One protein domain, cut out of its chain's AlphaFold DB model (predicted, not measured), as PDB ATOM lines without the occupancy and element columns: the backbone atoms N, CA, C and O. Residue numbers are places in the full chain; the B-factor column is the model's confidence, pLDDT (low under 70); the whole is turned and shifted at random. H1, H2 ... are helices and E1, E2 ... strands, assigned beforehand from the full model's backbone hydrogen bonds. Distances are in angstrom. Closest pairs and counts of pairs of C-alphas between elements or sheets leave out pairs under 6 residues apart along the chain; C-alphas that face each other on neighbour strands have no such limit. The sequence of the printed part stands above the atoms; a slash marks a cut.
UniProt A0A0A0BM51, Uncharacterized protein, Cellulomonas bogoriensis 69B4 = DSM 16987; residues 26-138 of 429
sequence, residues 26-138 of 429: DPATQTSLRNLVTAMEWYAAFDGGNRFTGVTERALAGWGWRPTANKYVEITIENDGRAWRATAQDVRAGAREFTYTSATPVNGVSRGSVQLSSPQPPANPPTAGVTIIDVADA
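Overview. This is residues 26 to 138 of the 429 residues of an uncharacterized protein of Cellulomonas bogoriensis 69B4 = DSM 16987 (UniProt A0A0A0BM51). A four-stranded sheet has one long helix, H1, packed along one face, its other face bare of helices; short H2 crosses near H1. The 113 printed residues, in the order H1 H2 E1 E2 E3 E4, are of mixed class, with under half in named elements. The mixed sheet runs E3 E2 E1 E4; the whole is compact, radius of gyration of the C-alphas 13.0 A, spanning 39 by 27 by 24 A.

Along the chain. E1 is residues 71 to 78, 22.2 A; E2, 83 to 90, 24.3 A; E3, 98 to 101; E4, 129 to 134, ending at C-alpha 134 (10.114, 17.568, 20.451). H1 is residues 26 to 46, 30.5 A, from C-alpha 26 (-1.979, 40.867, 16.560); H2, 57 to 62.

Arrangement. E1, E2 and E3 form a meander, antiparallel hairpins with N 74 and O 87 2.9 A apart, N 100 and O 86 2.8 A. E4 is parallel to E1, N 75 and O 131 at 2.8 A. H1 is on the sheet and makes two layers with it, a helix on one face of a sheet, at a height over the sheet of 9.4 A; the closest C-alphas of H1 and E2 are those of Thr 29 and Gln 89, 6.4 A apart. Residues 36 to 43 of H1 touch H2, about perpendicular at 75 degrees, closest C-alphas Ala 39 and Leu 60, 5.7 A. In both helices every O i to N i+4 pair is within hydrogen-bond range.

Size, cuts and confidence. The C-alphas farthest apart, Gly 49 and Ala 93, are 39.4 A apart. The printed part has no cut; E3 to E4 is a long link. Pro 122 alone is under pLDDT 70.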
ATOM      1  N   ASP A  26      -2.212  41.825  17.644       94.62
ATOM      2  CA  ASP A  26      -1.979  40.867  16.560       94.62
ATOM      3  C   ASP A  26      -0.701  41.165  15.747       94.62
ATOM      4  O   ASP A  26       0.099  40.243  15.550       94.62
ATOM      5  N   PRO A  27      -0.409  42.422  15.333       95.88
ATOM      6  CA  PRO A  27       0.845  42.730  14.641       95.88
ATOM      7  C   PRO A  27       2.086  42.420  15.488       95.88
ATOM      8  O   PRO A  27       3.109  41.967  14.965       95.88
ATOM      9  N   ALA A  28       2.003  42.628  16.806       95.38
ATOM     10  CA  ALA A  28       3.095  42.338  17.732       95.38
ATOM     11  C   ALA A  28       3.319  40.828  17.907       95.38
ATOM     12  O   ALA A  28       4.465  40.389  18.039       95.38
ATOM     13  N   THR A  29       2.256  40.022  17.904       96.31
ATOM     14  CA  THR A  29       2.340  38.553  17.913       96.31
ATOM     15  C   THR A  29       2.929  38.034  16.607       96.31
ATOM     16  O   THR A  29       3.913  37.294  16.641       96.31
ATOM     17  N   GLN A  30       2.434  38.510  15.461       96.88
ATOM     18  CA  GLN A  30       2.953  38.125  14.147       96.88
ATOM     19  C   GLN A  30       4.448  38.454  13.998       96.88
ATOM     20  O   GLN A  30       5.227  37.635  13.515       96.88
ATOM     21  N   THR A  31       4.870  39.639  14.451       97.00
ATOM     22  CA  THR A  31       6.279  40.069  14.409       97.00
ATOM     23  C   THR A  31       7.157  39.208  15.319       97.00
ATOM     24  O   THR A  31       8.231  38.775  14.912       97.00
ATOM     25  N   SER A  32       6.677  38.886  16.522       97.00
ATOM     26  CA  SER A  32       7.365  37.979  17.454       97.00
ATOM     27  C   SER A  32       7.604  36.603  16.850       97.00
ATOM     28  O   SER A  32       8.666  36.024  17.058       97.00
ATOM     29  N   LEU A  33       6.622  36.082  16.112       97.31
ATOM     30  CA  LEU A  33       6.720  34.779  15.467       97.31
ATOM     31  C   LEU A  33       7.692  34.816  14.277       97.31
ATOM     32  O   LEU A  33       8.456  33.879  14.099       97.31
ATOM     33  N   ARG A  34       7.770  35.918  13.518       97.75
ATOM     34  CA  ARG A  34       8.818  36.094  12.488       97.75
ATOM     35  C   ARG A  34      10.224  36.108  13.093       97.75
ATOM     36  O   ARG A  34      11.116  35.460  12.562       97.75
ATOM     37  N   ASN A  35      10.404  36.790  14.223       97.75
ATOM     38  CA  ASN A  35      11.684  36.791  14.932       97.75
ATOM     39  C   ASN A  35      12.033  35.396  15.476       97.75
ATOM     40  O   ASN A  35      13.202  35.021  15.455       97.75
ATOM     41  N   LEU A  36      11.031  34.618  15.919       97.81
ATOM     42  CA  LEU A  36      11.234  33.218  16.310       97.81
ATOM     43  C   LEU A  36      11.786  32.411  15.140       97.81
ATOM     44  O   LEU A  36      12.731  31.658  15.328       97.81
ATOM     45  N   VAL A  37      11.214  32.587  13.943       98.06
ATOM     46  CA  VAL A  37      11.666  31.874  12.744       98.06
ATOM     47  C   VAL A  37      13.144  32.108  12.510       98.06
ATOM     48  O   VAL A  37      13.898  31.152  12.391       98.06
ATOM     49  N   THR A  38      13.576  33.367  12.525       97.94
ATOM     50  CA  THR A  38      14.995  33.691  12.404       97.94
ATOM     51  C   THR A  38      15.815  32.987  13.488       97.94
ATOM     52  O   THR A  38      16.741  32.259  13.149       97.94
ATOM     53  N   ALA A  39      15.453  33.121  14.768       97.94
ATOM     54  CA  ALA A  39      16.195  32.505  15.872       97.94
ATOM     55  C   ALA A  39      16.296  30.971  15.779       97.94
ATOM     56  O   ALA A  39      17.353  30.419  16.066       97.94
ATOM     57  N   MET A  40      15.231  30.289  15.349       98.00
ATOM     58  CA  MET A  40      15.221  28.837  15.142       98.00
ATOM     59  C   MET A  40      16.197  28.408  14.043       98.00
ATOM     60  O   MET A  40      16.945  27.451  14.231       98.00
ATOM     61  N   GLU A  41      16.221  29.118  12.911       97.56
ATOM     62  CA  GLU A  41      17.145  28.812  11.811       97.56
ATOM     63  C   GLU A  41      18.607  29.054  12.216       97.56
ATOM     64  O   GLU A  41      19.475  28.238  11.906       97.56
ATOM     65  N   TRP A  42      18.887  30.128  12.966       97.75
ATOM     66  CA  TRP A  42      20.226  30.360  13.522       97.75
ATOM     67  C   TRP A  42      20.615  29.274  14.528       97.75
ATOM     68  O   TRP A  42      21.706  28.719  14.427       97.75
ATOM     69  N   TYR A  43      19.716  28.903  15.443       97.75
ATOM     70  CA  TYR A  43      19.963  27.794  16.360       97.75
ATOM     71  C   TYR A  43      20.337  26.521  15.597       97.75
ATOM     72  O   TYR A  43      21.382  25.938  15.871       97.75
ATOM     73  N   ALA A  44      19.548  26.116  14.600       96.81
ATOM     74  CA  ALA A  44      19.839  24.908  13.836       96.81
ATOM     75  C   ALA A  44      21.187  24.987  13.108       96.81
ATOM     76  O   ALA A  44      21.949  24.022  13.141       96.81
ATOM     77  N   ALA A  45      21.505  26.123  12.481       96.88
ATOM     78  CA  ALA A  45      22.736  26.292  11.715       96.88
ATOM     79  C   ALA A  45      24.007  26.277  12.583       96.88
ATOM     80  O   ALA A  45      25.033  25.756  12.142       96.88
ATOM     81  N   PHE A  46      23.954  26.839  13.794       97.00
ATOM     82  CA  PHE A  46      25.151  27.079  14.608       97.00
ATOM     83  C   PHE A  46      25.260  26.184  15.846       97.00
ATOM     84  O   PHE A  46      26.361  25.732  16.155       97.00
ATOM     85  N   ASP A  47      24.145  25.865  16.504       95.00
ATOM     86  CA  ASP A  47      24.139  25.107  17.764       95.00
ATOM     87  C   ASP A  47      23.558  23.694  17.596       95.00
ATOM     88  O   ASP A  47      24.006  22.742  18.233       95.00
ATOM     89  N   GLY A  48      22.556  23.547  16.731       91.75
ATOM     90  CA  GLY A  48      21.759  22.330  16.577       91.75
ATOM     91  C   GLY A  48      22.286  21.337  15.539       91.75
ATOM     92  O   GLY A  48      21.645  20.318  15.286       91.75
ATOM     93  N   GLY A  49      23.424  21.610  14.891       93.38
ATOM     94  CA  GLY A  49      24.013  20.700  13.898       93.38
ATOM     95  C   GLY A  49      23.106  20.442  12.686       93.38
ATOM     96  O   GLY A  49      22.986  19.308  12.221       93.38
ATOM     97  N   ASN A  50      22.455  21.493  12.184       94.00
ATOM     98  CA  ASN A  50      21.402  21.474  11.161       94.00
ATOM     99  C   ASN A  50      20.121  20.739  11.583       94.00
ATOM    100  O   ASN A  50      19.383  20.230  10.736       94.00
ATOM    101  N   ARG A  51      19.855  20.667  12.890       94.62
ATOM    102  CA  ARG A  51      18.601  20.164  13.454       94.62
ATOM    103  C   ARG A  51      18.047  21.133  14.488       94.62
ATOM    104  O   ARG A  51      18.774  21.917  15.082       94.62
ATOM    105  N   PHE A  52      16.748  21.037  14.720       94.69
ATOM    106  CA  PHE A  52      16.020  21.802  15.727       94.69
ATOM    107  C   PHE A  52      15.846  21.034  17.054       94.69
ATOM    108  O   PHE A  52      15.215  21.548  17.973       94.69
ATOM    109  N   THR A  53      16.383  19.812  17.168       90.31
ATOM    110  CA  THR A  53      16.322  18.999  18.397       90.31
ATOM    111  C   THR A  53      17.078  19.654  19.547       90.31
ATOM    112  O   THR A  53      18.155  20.204  19.326       90.31
ATOM    113  N   GLY A  54      16.576  19.526  20.777       89.00
ATOM    114  CA  GLY A  54      17.243  20.063  21.974       89.00
ATOM    115  C   GLY A  54      17.166  21.587  22.116       89.00
ATOM    116  O   GLY A  54      17.821  22.165  22.989       89.00
ATOM    117  N   VAL A  55      16.365  22.252  21.278       95.25
ATOM    118  CA  VAL A  55      16.132  23.688  21.386       95.25
ATOM    119  C   VAL A  55      15.430  24.016  22.705       95.25
ATOM    120  O   VAL A  55      14.505  23.335  23.141       95.25
ATOM    121  N   THR A  56      15.874  25.088  23.356       95.25
ATOM    122  CA  THR A  56      15.275  25.592  24.599       95.25
ATOM    123  C   THR A  56      14.940  27.068  24.450       95.25
ATOM    124  O   THR A  56      15.552  27.770  23.644       95.25
ATOM    125  N   GLU A  57      14.023  27.585  25.271       96.06
ATOM    126  CA  GLU A  57      13.745  29.029  25.315       96.06
ATOM    127  C   GLU A  57      15.028  29.834  25.580       96.06
ATOM    128  O   GLU A  57      15.274  30.859  24.947       96.06
ATOM    129  N   ARG A  58      15.902  29.331  26.465       96.50
ATOM    130  CA  ARG A  58      17.200  29.949  26.757       96.50
ATOM    131  C   ARG A  58      18.112  29.985  25.529       96.50
ATOM    132  O   ARG A  58      18.771  31.000  25.317       96.50
ATOM    133  N   ALA A  59      18.150  28.912  24.740       96.31
ATOM    134  CA  ALA A  59      18.935  28.873  23.507       96.31
ATOM    135  C   ALA A  59      18.414  29.905  22.496       96.31
ATOM    136  O   ALA A  59      19.186  30.704  21.976       96.31
ATOM    137  N   LEU A  60      17.093  29.981  22.303       97.62
ATOM    138  CA  LEU A  60      16.473  30.962  21.404       97.62
ATOM    139  C   LEU A  60      16.678  32.411  21.864       97.62
ATOM    140  O   LEU A  60      16.860  33.305  21.036       97.62
ATOM    141  N   ALA A  61      16.739  32.640  23.178       97.06
ATOM    142  CA  ALA A  61      17.115  33.930  23.747       97.06
ATOM    143  C   ALA A  61      18.554  34.337  23.403       97.06
ATOM    144  O   ALA A  61      18.805  35.530  23.232       97.06
ATOM    145  N   GLY A  62      19.470  33.372  23.273       96.56
ATOM    146  CA  GLY A  62      20.824  33.594  22.755       96.56
ATOM    147  C   GLY A  62      20.829  34.075  21.302       96.56
ATOM    148  O   GLY A  62      21.655  34.903  20.933       96.56
ATOM    149  N   TRP A  63      19.832  33.656  20.520       97.12
ATOM    150  CA  TRP A  63      19.613  34.059  19.127       97.12
ATOM    151  C   TRP A  63      18.636  35.237  18.970       97.12
ATOM    152  O   TRP A  63      18.063  35.455  17.904       97.12
ATOM    153  N   GLY A  64      18.452  36.028  20.034       96.19
ATOM    154  CA  GLY A  64      17.721  37.296  19.986       96.19
ATOM    155  C   GLY A  64      16.198  37.180  20.054       96.19
ATOM    156  O   GLY A  64      15.507  38.190  19.903       96.19
ATOM    157  N   TRP A  65      15.649  35.992  20.318       97.94
ATOM    158  CA  TRP A  65      14.212  35.812  20.486       97.94
ATOM    159  C   TRP A  65      13.819  35.542  21.937       97.94
ATOM    160  O   TRP A  65      14.326  34.629  22.577       97.94
ATOM    161  N   ARG A  66      12.849  36.303  22.449       96.38
ATOM    162  CA  ARG A  66      12.188  36.018  23.728       96.38
ATOM    163  C   ARG A  66      10.679  36.191  23.582       96.38
ATOM    164  O   ARG A  66      10.250  37.164  22.948       96.38
ATOM    165  N   PRO A  67       9.862  35.310  24.180       91.81
ATOM    166  CA  PRO A  67       8.431  35.554  24.288       91.81
ATOM    167  C   PRO A  67       8.193  36.830  25.109       91.81
ATOM    168  O   PRO A  67       8.882  37.112  26.089       91.81
ATOM    169  N   THR A  68       7.201  37.631  24.731       92.62
ATOM    170  CA  THR A  68       6.740  38.722  25.604       92.62
ATOM    171  C   THR A  68       5.803  38.162  26.670       92.62
ATOM    172  O   THR A  68       5.073  37.221  26.379       92.62
ATOM    173  N   ALA A  69       5.724  38.805  27.839       93.44
ATOM    174  CA  ALA A  69       4.958  38.334  29.004       93.44
ATOM    175  C   ALA A  69       3.462  38.023  28.770       93.44
ATOM    176  O   ALA A  69       2.854  37.363  29.601       93.44
ATOM    177  N   ASN A  70       2.871  38.472  27.657       95.50
ATOM    178  CA  ASN A  70       1.464  38.233  27.305       95.50
ATOM    179  C   ASN A  70       1.280  37.286  26.106       95.50
ATOM    180  O   ASN A  70       0.185  37.216  25.554       95.50
ATOM    181  N   LYS A  71       2.331  36.599  25.646       95.00
ATOM    182  CA  LYS A  71       2.244  35.675  24.509       95.00
ATOM    183  C   LYS A  71       2.362  34.242  24.982       95.00
ATOM    184  O   LYS A  71       3.274  33.898  25.727       95.00
ATOM    185  N   TYR A  72       1.449  33.424  24.497       95.00
ATOM    186  CA  TYR A  72       1.599  31.985  24.466       95.00
ATOM    187  C   TYR A  72       2.251  31.602  23.138       95.00
ATOM    188  O   TYR A  72       1.831  32.088  22.083       95.00
ATOM    189  N   VAL A  73       3.285  30.770  23.197       95.62
ATOM    190  CA  VAL A  73       3.978  30.234  22.026       95.62
ATOM    191  C   VAL A  73       4.142  28.735  22.207       95.62
ATOM    192  O   VAL A  73       4.715  28.285  23.196       95.62
ATOM    193  N   GLU A  74       3.674  27.966  21.236       93.38
ATOM    194  CA  GLU A  74       3.932  26.532  21.147       93.38
ATOM    195  C   GLU A  74       4.876  26.290  19.974       93.38
ATOM    196  O   GLU A  74       4.620  26.758  18.868       93.38
ATOM    197  N   ILE A  75       5.974  25.583  20.217       94.88
ATOM    198  CA  ILE A  75       6.952  25.173  19.213       94.88
ATOM    199  C   ILE A  75       6.900  23.653  19.148       94.88
ATOM    200  O   ILE A  75       7.082  22.988  20.163       94.88
ATOM    201  N   THR A  76       6.667  23.095  17.966       90.56
ATOM    202  CA  THR A  76       6.709  21.650  17.734       90.56
ATOM    203  C   THR A  76       7.867  21.340  16.800       90.56
ATOM    204  O   THR A  76       7.895  21.846  15.679       90.56
ATOM    205  N   ILE A  77       8.812  20.521  17.248       92.00
ATOM    206  CA  ILE A  77       9.926  20.021  16.446       92.00
ATOM    207  C   ILE A  77       9.492  18.715  15.794       92.00
ATOM    208  O   ILE A  77       9.071  17.791  16.476       92.00
ATOM    209  N   GLU A  78       9.556  18.652  14.471       86.88
ATOM    210  CA  GLU A  78       9.010  17.570  13.654       86.88
ATOM    211  C   GLU A  78      10.128  16.888  12.846       86.88
ATOM    212  O   GLU A  78      11.217  17.442  12.653       86.88
ATOM    213  N   ASN A  79       9.846  15.692  12.313       83.62
ATOM    214  CA  ASN A  79      10.738  14.971  11.395       83.62
ATOM    215  C   ASN A  79      12.166  14.800  11.956       83.62
ATOM    216  O   ASN A  79      13.145  15.207  11.324       83.62
ATOM    217  N   ASP A  80      12.265  14.285  13.184       82.12
ATOM    218  CA  ASP A  80      13.522  14.053  13.914       82.12
ATOM    219  C   ASP A  80      14.431  15.293  13.975       82.12
ATOM    220  O   ASP A  80      15.652  15.234  13.781       82.12
ATOM    221  N   GLY A  81      13.809  16.455  14.177       88.94
ATOM    222  CA  GLY A  81      14.492  17.739  14.236       88.94
ATOM    223  C   GLY A  81      14.824  18.364  12.896       88.94
ATOM    224  O   GLY A  81      15.566  19.338  12.873       88.94
ATOM    225  N   ARG A  82      14.322  17.852  11.772       92.38
ATOM    226  CA  ARG A  82      14.558  18.466  10.449       92.38
ATOM    227  C   ARG A  82      13.493  19.475  10.051       92.38
ATOM    228  O   ARG A  82      13.679  20.209   9.083       92.38
ATOM    229  N   ALA A  83      12.371  19.486  10.753       93.12
ATOM    230  CA  ALA A  83      11.289  20.428  10.549       93.12
ATOM    231  C   ALA A  83      10.809  20.959  11.896       93.12
ATOM    232  O   ALA A  83      11.135  20.425  12.953       93.12
ATOM    233  N   TRP A  84      10.042  22.035  11.856       95.06
ATOM    234  CA  TRP A  84       9.366  22.565  13.020       95.06
ATOM    235  C   TRP A  84       8.180  23.416  12.584       95.06
ATOM    236  O   TRP A  84       8.115  23.941  11.467       95.06
ATOM    237  N   ARG A  85       7.249  23.590  13.503       94.56
ATOM    238  CA  ARG A  85       6.164  24.552  13.395       94.56
ATOM    239  C   ARG A  85       6.045  25.312  14.698       94.56
ATOM    240  O   ARG A  85       6.515  24.855  15.739       94.56
ATOM    241  N   ALA A  86       5.386  26.454  14.647       95.88
ATOM    242  CA  ALA A  86       5.000  27.142  15.858       95.88
ATOM    243  C   ALA A  86       3.656  27.822  15.706       95.88
ATOM    244  O   ALA A  86       3.304  28.296  14.620       95.88
ATOM    245  N   THR A  87       2.933  27.911  16.814       95.31
ATOM    246  CA  THR A  87       1.800  28.814  16.934       95.31
ATOM    247  C   THR A  87       2.058  29.852  18.012       95.31
ATOM    248  O   THR A  87       2.809  29.626  18.961       95.31
ATOM    249  N   ALA A  88       1.489  31.038  17.827       96.19
ATOM    250  CA  ALA A  88       1.601  32.121  18.784       96.19
ATOM    251  C   ALA A  88       0.289  32.894  18.869       96.19
ATOM    252  O   ALA A  88      -0.291  33.268  17.847       96.19
ATOM    253  N   GLN A  89      -0.143  33.180  20.092       95.81
ATOM    254  CA  GLN A  89      -1.349  33.951  20.377       95.81
ATOM    255  C   GLN A  89      -1.109  34.830  21.605       95.81
ATOM    256  O   GLN A  89      -0.419  34.439  22.547       95.81
ATOM    257  N   ASP A  90      -1.657  36.044  21.595       95.62
ATOM    258  CA  ASP A  90      -1.695  36.859  22.810       95.62
ATOM    259  C   ASP A  90      -2.775  36.303  23.751       95.62
ATOM    260  O   ASP A  90      -3.850  35.918  23.304       95.62
ATOM    261  N   VAL A  91      -2.517  36.243  25.052       93.75
ATOM    262  CA  VAL A  91      -3.475  35.652  26.005       93.75
ATOM    263  C   VAL A  91      -4.716  36.527  26.225       93.75
ATOM    264  O   VAL A  91      -5.738  36.061  26.732       93.75
ATOM    265  N   ARG A  92      -4.671  37.807  25.835       92.25
ATOM    266  CA  ARG A  92      -5.780  38.754  26.031       92.25
ATOM    267  C   ARG A  92      -6.954  38.476  25.097       92.25
ATOM    268  O   ARG A  92      -6.774  38.146  23.926       92.25
ATOM    269  N   ALA A  93      -8.169  38.655  25.618       88.81
ATOM    270  CA  ALA A  93      -9.427  38.380  24.919       88.81
ATOM    271  C   ALA A  93      -9.468  38.962  23.492       88.81
ATOM    272  O   ALA A  93      -9.073  40.105  23.256       88.81
ATOM    273  N   GLY A  94      -9.951  38.157  22.543       88.00
ATOM    274  CA  GLY A  94     -10.092  38.538  21.134       88.00
ATOM    275  C   GLY A  94      -8.807  38.447  20.305       88.00
ATOM    276  O   GLY A  94      -8.867  38.689  19.105       88.00
ATOM    277  N   ALA A  95      -7.662  38.100  20.908       93.19
ATOM    278  CA  ALA A  95      -6.440  37.791  20.174       93.19
ATOM    279  C   ALA A  95      -6.627  36.664  19.176       93.19
ATOM    280  O   ALA A  95      -7.257  35.653  19.480       93.19
ATOM    281  N   ARG A  96      -5.986  36.813  18.020       94.38
ATOM    282  CA  ARG A  96      -5.935  35.748  17.032       94.38
ATOM    283  C   ARG A  96      -4.623  34.988  17.108       94.38
ATOM    284  O   ARG A  96      -3.574  35.544  17.439       94.38
ATOM    285  N   GLU A  97      -4.694  33.709  16.787       94.69
ATOM    286  CA  GLU A  97      -3.530  32.855  16.650       94.69
ATOM    287  C   GLU A  97      -2.888  33.004  15.269       94.69
ATOM    288  O   GLU A  97      -3.569  33.068  14.240       94.69
ATOM    289  N   PHE A  98      -1.559  33.012  15.265       96.50
ATOM    290  CA  PHE A  98      -0.725  32.925  14.079       96.50
ATOM    291  C   PHE A  98       0.056  31.615  14.083       96.50
ATOM    292  O   PHE A  98       0.491  31.146  15.132       96.50
ATOM    293  N   THR A  99       0.283  31.050  12.902       95.69
ATOM    294  CA  THR A  99       1.053  29.820  12.709       95.69
ATOM    295  C   THR A  99       2.212  30.054  11.741       95.69
ATOM    296  O   THR A  99       2.125  30.871  10.823       95.69
ATOM    297  N   TYR A 100       3.300  29.326  11.968       96.75
ATOM    298  CA  TYR A 100       4.421  29.122  11.058       96.75
ATOM    299  C   TYR A 100       4.702  27.624  10.927       96.75
ATOM    300  O   TYR A 100       4.536  26.881  11.890       96.75
ATOM    301  N   THR A 101       5.179  27.191   9.761       94.88
ATOM    302  CA  THR A 101       5.690  25.833   9.531       94.88
ATOM    303  C   THR A 101       6.867  25.848   8.566       94.88
ATOM    304  O   THR A 101       6.831  26.545   7.545       94.88
ATOM    305  N   SER A 102       7.911  25.077   8.866       95.00
ATOM    306  CA  SER A 102       9.106  24.963   8.027       95.00
ATOM    307  C   SER A 102       9.025  23.839   6.996       95.00
ATOM    308  O   SER A 102       9.862  23.808   6.092       95.00
ATOM    309  N   ALA A 103       8.014  22.963   7.057       91.00
ATOM    310  CA  ALA A 103       7.861  21.835   6.135       91.00
ATOM    311  C   ALA A 103       6.423  21.678   5.623       91.00
ATOM    312  O   ALA A 103       6.113  22.131   4.519       91.00
ATOM    313  N   THR A 104       5.553  21.035   6.400       85.62
ATOM    314  CA  THR A 104       4.205  20.653   5.962       85.62
ATOM    315  C   THR A 104       3.198  21.757   6.283       85.62
ATOM    316  O   THR A 104       3.207  22.255   7.412       85.62
ATOM    317  N   PRO A 105       2.306  22.139   5.346       86.31
ATOM    318  CA  PRO A 105       1.227  23.074   5.645       86.31
ATOM    319  C   PRO A 105       0.393  22.640   6.859       86.31
ATOM    320  O   PRO A 105       0.040  21.470   7.002       86.31
ATOM    321  N   VAL A 106       0.060  23.586   7.733       82.62
ATOM    322  CA  VAL A 106      -0.691  23.335   8.976       82.62
ATOM    323  C   VAL A 106      -1.535  24.554   9.312       82.62
ATOM    324  O   VAL A 106      -1.112  25.678   9.072       82.62
ATOM    325  N   ASN A 107      -2.742  24.341   9.840       81.62
ATOM    326  CA  ASN A 107      -3.687  25.411  10.184       81.62
ATOM    327  C   ASN A 107      -3.943  26.379   9.013       81.62
ATOM    328  O   ASN A 107      -3.969  27.592   9.199       81.62
ATOM    329  N   GLY A 108      -4.049  25.855   7.787       82.44
ATOM    330  CA  GLY A 108      -4.225  26.671   6.582       82.44
ATOM    331  C   GLY A 108      -3.012  27.530   6.199       82.44
ATOM    332  O   GLY A 108      -3.121  28.324   5.270       82.44
ATOM    333  N   VAL A 109      -1.873  27.373   6.882       86.69
ATOM    334  CA  VAL A 109      -0.641  28.128   6.632       86.69
ATOM    335  C   VAL A 109       0.318  27.336   5.755       86.69
ATOM    336  O   VAL A 109       0.645  26.184   6.050       86.69
ATOM    337  N   SER A 110       0.798  27.975   4.689       91.31
ATOM    338  CA  SER A 110       1.819  27.419   3.795       91.31
ATOM    339  C   SER A 110       3.224  27.500   4.397       91.31
ATOM    340  O   SER A 110       3.547  28.412   5.166       91.31
ATOM    341  N   ARG A 111       4.089  26.572   3.972       94.44
ATOM    342  CA  ARG A 111       5.506  26.505   4.350       94.44
ATOM    343  C   ARG A 111       6.211  27.860   4.237       94.44
ATOM    344  O   ARG A 111       6.082  28.553   3.231       94.44
ATOM    345  N   GLY A 112       7.021  28.184   5.244       93.81
ATOM    346  CA  GLY A 112       7.952  29.311   5.219       93.81
ATOM    347  C   GLY A 112       7.311  30.675   5.462       93.81
ATOM    348  O   GLY A 112       7.966  31.694   5.260       93.81
ATOM    349  N   SER A 113       6.050  30.726   5.900       93.19
ATOM    350  CA  SER A 113       5.345  31.984   6.143       93.19
ATOM    351  C   SER A 113       4.640  32.004   7.496       93.19
ATOM    352  O   SER A 113       4.172  30.980   7.981       93.19
ATOM    353  N   VAL A 114       4.588  33.189   8.112       96.69
ATOM    354  CA  VAL A 114       3.775  33.447   9.306       96.69
ATOM    355  C   VAL A 114       2.418  33.973   8.856       96.69
ATOM    356  O   VAL A 114       2.329  35.103   8.359       96.69
ATOM    357  N   GLN A 115       1.366  33.188   9.052       96.50
ATOM    358  CA  GLN A 115       0.007  33.531   8.635       96.50
ATOM    359  C   GLN A 115      -0.989  33.329   9.778       96.50
ATOM    360  O   GLN A 115      -0.675  32.724  10.801       96.50
ATOM    361  N   LEU A 116      -2.181  33.898   9.615       94.81
ATOM    362  CA  LEU A 116      -3.294  33.701  10.534       94.81
ATOM    363  C   LEU A 116      -3.713  32.224  10.514       94.81
ATOM    364  O   LEU A 116      -3.929  31.672   9.436       94.81
ATOM    365  N   SER A 117      -3.844  31.603  11.684       90.38
ATOM    366  CA  SER A 117      -4.262  30.203  11.791       90.38
ATOM    367  C   SER A 117      -5.699  30.013  11.304       90.38
ATOM    368  O   SER A 117      -6.571  30.853  11.533       90.38
ATOM    369  N   SER A 118      -5.963  28.902  10.629       85.81
ATOM    370  CA  SER A 118      -7.295  28.521  10.175       85.81
ATOM    371  C   SER A 118      -7.511  27.011  10.368       85.81
ATOM    372  O   SER A 118      -6.806  26.217   9.737       85.81
ATOM    373  N   PRO A 119      -8.468  26.591  11.217       81.69
ATOM    374  CA  PRO A 119      -9.365  27.439  12.009       81.69
ATOM    375  C   PRO A 119      -8.634  28.198  13.132       81.69
ATOM    376  O   PRO A 119      -7.531  27.832  13.534       81.69
ATOM    377  N   GLN A 120      -9.258  29.266  13.632       84.19
ATOM    378  CA  GLN A 120      -8.830  29.903  14.880       84.19
ATOM    379  C   GLN A 120      -9.228  29.013  16.067       84.19
ATOM    380  O   GLN A 120     -10.313  28.423  16.028       84.19
ATOM    381  N   PRO A 121      -8.391  28.906  17.115       79.94
ATOM    382  CA  PRO A 121      -8.752  28.145  18.302       79.94
ATOM    383  C   PRO A 121     -10.009  28.744  18.964       79.94
ATOM    384  O   PRO A 121     -10.185  29.966  18.953       79.94
ATOM    385  N   PRO A 122     -10.889  27.910  19.549       66.94
ATOM    386  CA  PRO A 122     -12.169  28.358  20.108       66.94
ATOM    387  C   PRO A 122     -12.009  29.225  21.364       66.94
ATOM    388  O   PRO A 122     -12.922  29.963  21.728       66.94
ATOM    389  N   ALA A 123     -10.856  29.139  22.027       72.12
ATOM    390  CA  ALA A 123     -10.524  29.916  23.206       72.12
ATOM    391  C   ALA A 123      -9.075  30.397  23.138       72.12
ATOM    392  O   ALA A 123      -8.211  29.759  22.532       72.12
ATOM    393  N   ASN A 124      -8.815  31.518  23.805       78.19
ATOM    394  CA  ASN A 124      -7.455  31.964  24.045       78.19
ATOM    395  C   ASN A 124      -6.740  31.023  25.024       78.19
ATOM    396  O   ASN A 124      -7.376  30.507  25.947       78.19
ATOM    397  N   PRO A 125      -5.415  30.870  24.893       77.88
ATOM    398  CA  PRO A 125      -4.616  30.177  25.887       77.88
ATOM    399  C   PRO A 125      -4.734  30.884  27.248       77.88
ATOM    400  O   PRO A 125      -4.689  32.118  27.307       77.88
ATOM    401  N   PRO A 126      -4.864  30.123  28.350       71.00
ATOM    402  CA  PRO A 126      -5.102  30.690  29.675       71.00
ATOM    403  C   PRO A 126      -3.854  31.346  30.283       71.00
ATOM    404  O   PRO A 126      -3.971  32.170  31.188       71.00
ATOM    405  N   THR A 127      -2.658  30.989  29.803       87.31
ATOM    406  CA  THR A 127      -1.372  31.415  30.372       87.31
ATOM    407  C   THR A 127      -0.356  31.739  29.287       87.31
ATOM    408  O   THR A 127      -0.239  31.022  28.293       87.31
ATOM    409  N   ALA A 128       0.407  32.813  29.496       93.00
ATOM    410  CA  ALA A 128       1.537  33.158  28.643       93.00
ATOM    411  C   ALA A 128       2.731  32.248  28.955       93.00
ATOM    412  O   ALA A 128       2.850  31.734  30.067       93.00
ATOM    413  N   GLY A 129       3.619  32.066  27.983       93.25
ATOM    414  CA  GLY A 129       4.783  31.197  28.114       93.25
ATOM    415  C   GLY A 129       5.174  30.543  26.798       93.25
ATOM    416  O   GLY A 129       4.528  30.748  25.769       93.25
ATOM    417  N   VAL A 130       6.244  29.754  26.847       94.44
ATOM    418  CA  VAL A 130       6.738  28.975  25.709       94.44
ATOM    419  C   VAL A 130       6.668  27.507  26.067       94.44
ATOM    420  O   VAL A 130       7.203  27.085  27.088       94.44
ATOM    421  N   THR A 131       6.021  26.734  25.209       91.00
ATOM    422  CA  THR A 131       6.052  25.274  25.260       91.00
ATOM    423  C   THR A 131       6.827  24.787  24.051       91.00
ATOM    424  O   THR A 131       6.525  25.185  22.930       91.00
ATOM    425  N   ILE A 132       7.841  23.955  24.274       91.50
ATOM    426  CA  ILE A 132       8.619  23.326  23.205       91.50
ATOM    427  C   ILE A 132       8.361  21.829  23.292       91.50
ATOM    428  O   ILE A 132       8.581  21.224  24.339       91.50
ATOM    429  N   ILE A 133       7.867  21.259  22.202       86.50
ATOM    430  CA  ILE A 133       7.518  19.850  22.067       86.50
ATOM    431  C   ILE A 133       8.448  19.263  21.015       86.50
ATOM    432  O   ILE A 133       8.352  19.637  19.847       86.50
ATOM    433  N   ASP A 134       9.335  18.352  21.408       86.44
ATOM    434  CA  ASP A 134      10.114  17.568  20.451       86.44
ATOM    435  C   ASP A 134       9.365  16.279  20.110       86.44
ATOM    436  O   ASP A 134       9.165  15.426  20.971       86.44
ATOM    437  N   VAL A 135       8.915  16.137  18.859       79.06
ATOM    438  CA  VAL A 135       8.180  14.942  18.415       79.06
ATOM    439  C   VAL A 135       9.086  13.711  18.396       79.06
ATOM    440  O   VAL A 135       8.572  12.605  18.486       79.06
ATOM    441  N   ALA A 136      10.416  13.859  18.355       74.12
ATOM    442  CA  ALA A 136      11.313  12.716  18.548       74.12
ATOM    443  C   ALA A 136      11.174  12.106  19.953       74.12
ATOM    444  O   ALA A 136      11.379  10.906  20.138       74.12
ATOM    445  N   ASP A 137      10.788  12.926  20.933       79.56
ATOM    446  CA  ASP A 137      10.565  12.495  22.305       79.56
ATOM    447  C   ASP A 137       9.071  12.337  22.633       79.56
ATOM    448  O   ASP A 137       8.760  11.867  23.724       79.56
ATOM    449  N   ALA A 138       8.160  12.610  21.690       85.38
ATOM    450  CA  ALA A 138       6.706  12.465  21.813       85.38
ATOM    451  C   ALA A 138       6.131  11.482  20.771       85.38
ATOM    452  O   ALA A 138       6.857  10.849  20.009       85.38
TER     453      ALA A 138